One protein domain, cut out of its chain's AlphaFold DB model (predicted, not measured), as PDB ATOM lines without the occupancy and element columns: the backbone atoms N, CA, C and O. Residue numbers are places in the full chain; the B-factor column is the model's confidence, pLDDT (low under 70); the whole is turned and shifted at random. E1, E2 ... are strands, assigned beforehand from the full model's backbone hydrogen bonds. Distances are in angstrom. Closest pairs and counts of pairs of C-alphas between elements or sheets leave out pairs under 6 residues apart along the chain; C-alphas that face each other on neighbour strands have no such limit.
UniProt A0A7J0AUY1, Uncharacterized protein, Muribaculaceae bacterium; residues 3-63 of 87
ATOM      1  N   LEU A   3     -54.578 -35.027  25.797       91.00
ATOM      2  CA  LEU A   3     -55.271 -35.619  24.648       91.00
ATOM      3  C   LEU A   3     -56.705 -35.951  25.071       91.00
ATOM      4  O   LEU A   3     -56.899 -36.614  26.093       91.00
ATOM      5  N   ARG A   4     -57.698 -35.485  24.315       92.81
ATOM      6  CA  ARG A   4     -59.126 -35.716  24.581       92.81
ATOM      7  C   ARG A   4     -59.700 -36.738  23.603       92.81
ATOM      8  O   ARG A   4     -59.174 -36.923  22.513       92.81
ATOM      9  N   LYS A   5     -60.784 -37.418  23.991       89.44
ATOM     10  CA  LYS A   5     -61.398 -38.505  23.196       89.44
ATOM     11  C   LYS A   5     -62.029 -38.040  21.878       89.44
ATOM     12  O   LYS A   5     -62.259 -38.864  21.006       89.44
ATOM     13  N   ASP A   6     -62.315 -36.753  21.749       92.88
ATOM     14  CA  ASP A   6     -62.900 -36.109  20.569       92.88
ATOM     15  C   ASP A   6     -61.842 -35.677  19.534       92.88
ATOM     16  O   ASP A   6     -62.107 -34.808  18.708       92.88
ATOM     17  N   ALA A   7     -60.638 -36.257  19.596       92.75
ATOM     18  CA  ALA A   7     -59.491 -35.903  18.758       92.75
ATOM     19  C   ALA A   7     -58.990 -34.454  18.930       92.75
ATOM     20  O   ALA A   7     -58.228 -33.957  18.099       92.75
ATOM     21  N   THR A   8     -59.358 -33.764  20.018       94.44
ATOM     22  CA  THR A   8     -58.758 -32.472  20.384       94.44
ATOM     23  C   THR A   8     -57.630 -32.651  21.394       94.44
ATOM     24  O   THR A   8     -57.595 -33.600  22.186       94.44
ATOM     25  N   CYS A   9     -56.670 -31.735  21.383       94.00
ATOM     26  CA  CYS A   9     -55.595 -31.701  22.359       94.00
ATOM     27  C   CYS A   9     -55.212 -30.277  22.738       94.00
ATOM     28  O   CYS A   9     -55.418 -29.337  21.977       94.00
ATOM     29  N   THR A  10     -54.591 -30.157  23.907       93.94
ATOM     30  CA  THR A  10     -53.942 -28.924  24.351       93.94
ATOM     31  C   THR A  10     -52.494 -29.236  24.718       93.94
ATOM     32  O   THR A  10     -52.198 -30.117  25.543       93.94
ATOM     33  N   VAL A  11     -51.560 -28.520  24.098       90.94
ATOM     34  CA  VAL A  11     -50.129 -28.610  24.392       90.94
ATOM     35  C   VAL A  11     -49.730 -27.403  25.223       90.94
ATOM     36  O   VAL A  11     -49.731 -26.283  24.735       90.94
ATOM     37  N   THR A  12     -49.375 -27.648  26.482       90.12
ATOM     38  CA  THR A  12     -48.897 -26.618  27.411       90.12
ATOM     39  C   THR A  12     -47.392 -26.729  27.593       90.12
ATOM     40  O   THR A  12     -46.877 -27.826  27.840       90.12
ATOM     41  N   ALA A  13     -46.711 -25.592  27.539       86.69
ATOM     42  CA  ALA A  13     -45.330 -25.436  27.954       86.69
ATOM     43  C   ALA A  13     -45.249 -24.343  29.024       86.69
ATOM     44  O   ALA A  13     -45.899 -23.303  28.930       86.69
ATOM     45  N   MET A  14     -44.451 -24.597  30.057       86.31
ATOM     46  CA  MET A  14     -44.279 -23.675  31.172       86.31
ATOM     47  C   MET A  14     -42.798 -23.432  31.426       86.31
ATOM     48  O   MET A  14     -42.004 -24.368  31.545       86.31
ATOM     49  N   LYS A  15     -42.445 -22.159  31.541       84.38
ATOM     50  CA  LYS A  15     -41.176 -21.678  32.061       84.38
ATOM     51  C   LYS A  15     -41.493 -20.913  33.350       84.38
ATOM     52  O   LYS A  15     -41.973 -19.778  33.268       84.38
ATOM     53  N   PRO A  16     -41.293 -21.537  34.527       83.31
ATOM     54  CA  PRO A  16     -41.703 -20.967  35.807       83.31
ATOM     55  C   PRO A  16     -41.215 -19.526  35.992       83.31
ATOM     56  O   PRO A  16     -40.036 -19.242  35.785       83.31
ATOM     57  N   GLY A  17     -42.132 -18.629  36.361       83.75
ATOM     58  CA  GLY A  17     -41.850 -17.208  36.603       83.75
ATOM     59  C   GLY A  17     -41.611 -16.353  35.355       83.75
ATOM     60  O   GLY A  17     -41.300 -15.176  35.501       83.75
ATOM     61  N   VAL A  18     -41.728 -16.918  34.149       88.38
ATOM     62  CA  VAL A  18     -41.395 -16.221  32.898       88.38
ATOM     63  C   VAL A  18     -42.556 -16.242  31.909       88.38
ATOM     64  O   VAL A  18     -43.006 -15.195  31.453       88.38
ATOM     65  N   LEU A  19     -43.013 -17.440  31.550       90.50
ATOM     66  CA  LEU A  19     -44.013 -17.631  30.509       90.50
ATOM     67  C   LEU A  19     -44.680 -18.987  30.695       90.50
ATOM     68  O   LEU A  19     -44.005 -20.015  30.777       90.50
ATOM     69  N   THR A  20     -46.000 -19.002  30.676       90.81
ATOM     70  CA  THR A  20     -46.786 -20.216  30.470       90.81
ATOM     71  C   THR A  20     -47.599 -20.020  29.211       90.81
ATOM     72  O   THR A  20     -48.278 -19.012  29.083       90.81
ATOM     73  N   TYR A  21     -47.544 -20.965  28.278       92.06
ATOM     74  CA  TYR A  21     -48.417 -20.925  27.113       92.06
ATOM     75  C   TYR A  21     -49.020 -22.291  26.822       92.06
ATOM     76  O   TYR A  21     -48.442 -23.341  27.118       92.06
ATOM     77  N   SER A  22     -50.206 -22.265  26.240       92.56
ATOM     78  CA  SER A  22     -50.935 -23.418  25.748       92.56
ATOM     79  C   SER A  22     -51.404 -23.167  24.330       92.56
ATOM     80  O   SER A  22     -51.854 -22.073  24.000       92.56
ATOM     81  N   VAL A  23     -51.312 -24.198  23.505       93.69
ATOM     82  CA  VAL A  23     -51.781 -24.179  22.124       93.69
ATOM     83  C   VAL A  23     -52.751 -25.329  21.953       93.69
ATOM     84  O   VAL A  23     -52.414 -26.477  22.268       93.69
ATOM     85  N   ASP A  24     -53.945 -25.014  21.471       94.62
ATOM     86  CA  ASP A  24     -54.917 -26.028  21.090       94.62
ATOM     87  C   ASP A  24     -54.628 -26.597  19.700       94.62
ATOM     88  O   ASP A  24     -53.956 -26.000  18.852       94.62
ATOM     89  N   GLY A  25     -55.119 -27.807  19.482       94.56
ATOM     90  CA  GLY A  25     -54.937 -28.520  18.235       94.56
ATOM     91  C   GLY A  25     -55.716 -29.819  18.203       94.56
ATOM     92  O   GLY A  25     -56.517 -30.120  19.093       94.56
ATOM     93  N   ASN A  26     -55.422 -30.616  17.191       96.00
ATOM     94  CA  ASN A  26     -55.984 -31.937  16.999       96.00
ATOM     95  C   ASN A  26     -54.894 -32.995  17.065       96.00
ATOM     96  O   ASN A  26     -53.718 -32.720  16.820       96.00
ATOM     97  N   TRP A  27     -55.289 -34.213  17.415       94.94
ATOM     98  CA  TRP A  27     -54.385 -35.350  17.402       94.94
ATOM     99  C   TRP A  27     -54.995 -36.514  16.636       94.94
ATOM    100  O   TRP A  27     -56.207 -36.718  16.651       94.94
ATOM    101  N   ASP A  28     -54.123 -37.284  16.001       95.62
ATOM    102  CA  ASP A  28     -54.460 -38.512  15.302       95.62
ATOM    103  C   ASP A  28     -53.338 -39.542  15.484       95.62
ATOM    104  O   ASP A  28     -52.195 -39.198  15.807       95.62
ATOM    105  N   VAL A  29     -53.653 -40.819  15.294       93.19
ATOM    106  CA  VAL A  29     -52.665 -41.900  15.324       93.19
ATOM    107  C   VAL A  29     -52.525 -42.464  13.922       93.19
ATOM    108  O   VAL A  29     -53.431 -43.108  13.399       93.19
ATOM    109  N   ALA A  30     -51.347 -42.267  13.338       92.56
ATOM    110  CA  ALA A  30     -51.002 -42.796  12.029       92.56
ATOM    111  C   ALA A  30     -49.837 -43.780  12.170       92.56
ATOM    112  O   ALA A  30     -48.726 -43.397  12.545       92.56
ATOM    113  N   ASN A  31     -50.084 -45.049  11.833       89.19
ATOM    114  CA  ASN A  31     -49.135 -46.156  11.991       89.19
ATOM    115  C   ASN A  31     -48.691 -46.341  13.457       89.19
ATOM    116  O   ASN A  31     -49.491 -46.739  14.297       89.19
ATOM    117  N   ASP A  32     -47.425 -46.057  13.759       91.62
ATOM    118  CA  ASP A  32     -46.797 -46.137  15.080       91.62
ATOM    119  C   ASP A  32     -46.531 -44.749  15.687       91.62
ATOM    120  O   ASP A  32     -45.754 -44.610  16.632       91.62
ATOM    121  N   SER A  33     -47.145 -43.704  15.129       91.62
ATOM    122  CA  SER A  33     -46.859 -42.317  15.480       91.62
ATOM    123  C   SER A  33     -48.117 -41.556  15.880       91.62
ATOM    124  O   SER A  33     -49.142 -41.589  15.200       91.62
ATOM    125  N   LEU A  34     -48.008 -40.816  16.981       93.81
ATOM    126  CA  LEU A  34     -48.965 -39.792  17.368       93.81
ATOM    127  C   LEU A  34     -48.658 -38.527  16.566       93.81
ATOM    128  O   LEU A  34     -47.580 -37.941  16.707       93.81
ATOM    129  N   ILE A  35     -49.609 -38.117  15.740       94.88
ATOM    130  CA  ILE A  35     -49.562 -36.882  14.968       94.88
ATOM    131  C   ILE A  35     -50.386 -35.835  15.707       94.88
ATOM    132  O   ILE A  35     -51.522 -36.088  16.090       94.88
ATOM    133  N   ILE A  36     -49.802 -34.663  15.924       94.00
ATOM    134  CA  ILE A  36     -50.444 -33.518  16.563       94.00
ATOM    135  C   ILE A  36     -50.389 -32.363  15.578       94.00
ATOM    136  O   ILE A  36     -49.304 -31.983  15.133       94.00
ATOM    137  N   GLU A  37     -51.543 -31.800  15.265       94.94
ATOM    138  CA  GLU A  37     -51.684 -30.613  14.433       94.94
ATOM    139  C   GLU A  37     -52.117 -29.455  15.326       94.94
ATOM    140  O   GLU A  37     -53.229 -29.432  15.849       94.94
ATOM    141  N   LEU A  38     -51.197 -28.524  15.568       93.12
ATOM    142  CA  LEU A  38     -51.446 -27.357  16.404       93.12
ATOM    143  C   LEU A  38     -52.038 -26.235  15.566       93.12
ATOM    144  O   LEU A  38     -51.646 -26.030  14.419       93.12
ATOM    145  N   THR A  39     -52.938 -25.468  16.175       92.19
ATOM    146  CA  THR A  39     -53.485 -24.244  15.591       92.19
ATOM    147  C   THR A  39     -52.771 -23.049  16.232       92.19
ATOM    148  O   THR A  39     -53.110 -22.664  17.348       92.19
ATOM    149  N   PRO A  40     -51.777 -22.414  15.577       83.31
ATOM    150  CA  PRO A  40     -51.005 -21.335  16.207       83.31
ATOM    151  C   PRO A  40     -51.865 -20.132  16.625       83.31
ATOM    152  O   PRO A  40     -51.525 -19.423  17.564       83.31
ATOM    153  N   GLY A  41     -53.004 -19.923  15.952       84.69
ATOM    154  CA  GLY A  41     -53.963 -18.868  16.283       84.69
ATOM    155  C   GLY A  41     -54.751 -19.093  17.579       84.69
ATOM    156  O   GLY A  41     -55.300 -18.134  18.109       84.69
ATOM    157  N   SER A  42     -54.792 -20.316  18.118       87.88
ATOM    158  CA  SER A  42     -55.419 -20.633  19.414       87.88
ATOM    159  C   SER A  42     -54.405 -20.630  20.558       87.88
ATOM    160  O   SER A  42     -54.507 -21.412  21.505       87.88
ATOM    161  N   ILE A  43     -53.366 -19.803  20.447       90.00
ATOM    162  CA  ILE A  43     -52.392 -19.648  21.515       90.00
ATOM    163  C   ILE A  43     -53.002 -18.860  22.674       90.00
ATOM    164  O   ILE A  43     -53.489 -17.742  22.519       90.00
ATOM    165  N   HIS A  44     -52.911 -19.436  23.861       90.31
ATOM    166  CA  HIS A  44     -53.161 -18.756  25.120       90.31
ATOM    167  C   HIS A  44     -51.845 -18.675  25.878       90.31
ATOM    168  O   HIS A  44     -51.148 -19.677  26.006       90.31
ATOM    169  N   PHE A  45     -51.485 -17.496  26.374       91.12
ATOM    170  CA  PHE A  45     -50.258 -17.313  27.139       91.12
ATOM    171  C   PHE A  45     -50.476 -16.400  28.341       91.12
ATOM    172  O   PHE A  45     -51.366 -15.553  28.348       91.12
ATOM    173  N   ASP A  46     -49.621 -16.585  29.335       90.38
ATOM    174  CA  ASP A  46     -49.503 -15.785  30.543       90.38
ATOM    175  C   ASP A  46     -48.016 -15.482  30.777       90.38
ATOM    176  O   ASP A  46     -47.180 -16.391  30.755       90.38
ATOM    177  N   GLY A  47     -47.675 -14.201  30.944       89.69
ATOM    178  CA  GLY A  47     -46.293 -13.717  31.030       89.69
ATOM    179  C   GLY A  47     -45.788 -13.051  29.745       89.69
ATOM    180  O   GLY A  47     -46.552 -12.431  29.003       89.69
ATOM    181  N   ASP A  48     -44.479 -13.139  29.499       87.00
ATOM    182  CA  ASP A  48     -43.833 -12.435  28.385       87.00
ATOM    183  C   ASP A  48     -43.969 -13.200  27.057       87.00
ATOM    184  O   ASP A  48     -43.240 -14.156  26.774       87.00
ATOM    185  N   SER A  49     -44.903 -12.743  26.221       83.12
ATOM    186  CA  SER A  49     -45.166 -13.315  24.893       83.12
ATOM    187  C   SER A  49     -43.998 -13.229  23.912       83.12
ATOM    188  O   SER A  49     -43.948 -14.024  22.976       83.12
ATOM    189  N   THR A  50     -43.032 -12.325  24.117       85.81
ATOM    190  CA  THR A  50     -41.876 -12.191  23.210       85.81
ATOM    191  C   THR A  50     -40.944 -13.402  23.263       85.81
ATOM    192  O   THR A  50     -40.113 -13.599  22.378       85.81
ATOM    193  N   LEU A  51     -41.105 -14.245  24.287       84.81
ATOM    194  CA  LEU A  51     -40.358 -15.482  24.488       84.81
ATOM    195  C   LEU A  51     -41.035 -16.704  23.856       84.81
ATOM    196  O   LEU A  51     -40.480 -17.806  23.907       84.81
ATOM    197  N   ILE A  52     -42.225 -16.532  23.279       84.50
ATOM    198  CA  ILE A  52     -42.889 -17.567  22.493       84.50
ATOM    199  C   ILE A  52     -42.149 -17.651  21.157       84.50
ATOM    200  O   ILE A  52     -42.200 -16.734  20.341       84.50
ATOM    201  N   GLY A  53     -41.410 -18.744  20.967       82.19
ATOM    202  CA  GLY A  53     -40.737 -19.040  19.705       82.19
ATOM    203  C   GLY A  53     -41.705 -19.514  18.619       82.19
ATOM    204  O   GLY A  53     -42.922 -19.396  18.742       82.19
ATOM    205  N   ASP A  54     -41.151 -20.105  17.561       83.69
ATOM    206  CA  ASP A  54     -41.955 -20.736  16.517       83.69
ATOM    207  C   ASP A  54     -42.754 -21.915  17.092       83.69
ATOM    208  O   ASP A  54     -42.196 -22.815  17.733       83.69
ATOM    209  N   ILE A  55     -44.072 -21.885  16.894       83.81
ATOM    210  CA  ILE A  55     -44.959 -22.972  17.301       83.81
ATOM    211  C   ILE A  55     -45.103 -23.906  16.106       83.81
ATOM    212  O   ILE A  55     -45.720 -23.517  15.110       83.81
ATOM    213  N   PRO A  56     -44.594 -25.146  16.195       85.19
ATOM    214  CA  PRO A  56     -44.686 -26.078  15.088       85.19
ATOM    215  C   PRO A  56     -46.154 -26.388  14.805       85.19
ATOM    216  O   PRO A  56     -46.892 -26.818  15.688       85.19
ATOM    217  N   THR A  57     -46.574 -26.216  13.555       89.81
ATOM    218  CA  THR A  57     -47.942 -26.532  13.113       89.81
ATOM    219  C   THR A  57     -48.230 -28.028  13.150       89.81
ATOM    220  O   THR A  57     -49.371 -28.433  13.346       89.81
ATOM    221  N   ARG A  58     -47.198 -28.865  12.999       92.12
ATOM    222  CA  ARG A  58     -47.310 -30.321  13.040       92.12
ATOM    223  C   ARG A  58     -46.173 -30.935  13.840       92.12
ATOM    224  O   ARG A  58     -45.002 -30.665  13.585       92.12
ATOM    225  N   VAL A  59     -46.523 -31.816  14.767       90.44
ATOM    226  CA  VAL A  59     -45.583 -32.567  15.602       90.44
ATOM    227  C   VAL A  59     -45.903 -34.049  15.478       90.44
ATOM    228  O   VAL A  59     -47.018 -34.470  15.758       90.44
ATOM    229  N   ALA A  60     -44.918 -34.850  15.084       92.19
ATOM    230  CA  ALA A  60     -45.021 -36.305  15.089       92.19
ATOM    231  C   ALA A  60     -44.160 -36.871  16.221       92.19
ATOM    232  O   ALA A  60     -43.003 -36.477  16.380       92.19
ATOM    233  N   ARG A  61     -44.720 -37.785  17.017       92.69
ATOM    234  CA  ARG A  61     -44.001 -38.490  18.088       92.69
ATOM    235  C   ARG A  61     -44.237 -39.982  17.973       92.69
ATOM    236  O   ARG A  61     -45.379 -40.411  17.837       92.69
ATOM    237  N   LYS A  62     -43.172 -40.768  18.084       94.12
ATOM    238  CA  LYS A  62     -43.275 -42.224  18.005       94.12
ATOM    239  C   LYS A  62     -43.925 -42.770  19.271       94.12
ATOM    240  O   LYS A  62     -43.538 -42.388  20.375       94.12
ATOM    241  N   ILE A  63     -44.890 -43.667  19.120       94.31
ATOM    242  CA  ILE A  63     -45.519 -44.387  20.225       94.31
ATOM    243  C   ILE A  63     -44.629 -45.582  20.556       94.31
ATOM    244  O   ILE A  63     -44.448 -46.484  19.744       94.31
TER     245      ILE A  63
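AT A GLANCE: This is residues 3 to 63 of the 87 residues of an uncharacterized protein of Muribaculaceae bacterium (UniProt A0A7J0AUY1). One long, twisted and curled sheet of four strands makes this domain, with the two long strands E2 and E3 side by side in its middle, both bent, and E1 and E4 at its edges. The short strand E4 pairs with residues 33 to 37 of E3, and the link before it, residues 48 to 57, leads back from the end of E3. The printed part has 61 residues, with no named helix and four strands in the order E1, E2, E3, E4 both along the chain and across the sheet, neighbours antiparallel; the class is all strand. It is only just compact, close to loose, with a radius of gyration of the C-alphas of 12.5 A, and elongated, spanning 38 by 21 by 19 A.

IN THESE COORDINATES: E3, residues 33 to 47, is the longest strand by residues and measures 32.6 A; it bends by 77 degrees at residue 41. E2, residues 19 to 30, measures 32.0 A and bends by 58 degrees at residue 25. E1, residues 8 to 15, begins with C-alpha 8 at (-58.758, -32.472, 20.384). E4, residues 58 to 63, ends with C-alpha 63 at (-45.519, -44.387, 20.225).

HOW THE PARTS SIT: The strands form a meander, each the antiparallel neighbour of the one before. In the hairpin E2 and E3, N 28 and O 35 are 2.9 A apart, within hydrogen-bond range. In the hairpin E1 and E2, N 11 and O 23 are 2.9 A apart. In the hairpin E3 and E4, N 34 and O 61 are 2.8 A apart. E1 and E4 are apart.

THE WHOLE: The C-alphas of Gly 17 and Asn 31, the two farthest apart, are 38.7 A apart. The printed part has no cut. The links E1 to E2 and E2 to E3 are tight, and E3 to E4 is short. Mean pLDDT of the printed part is 90.2, and no printed residue is under 70.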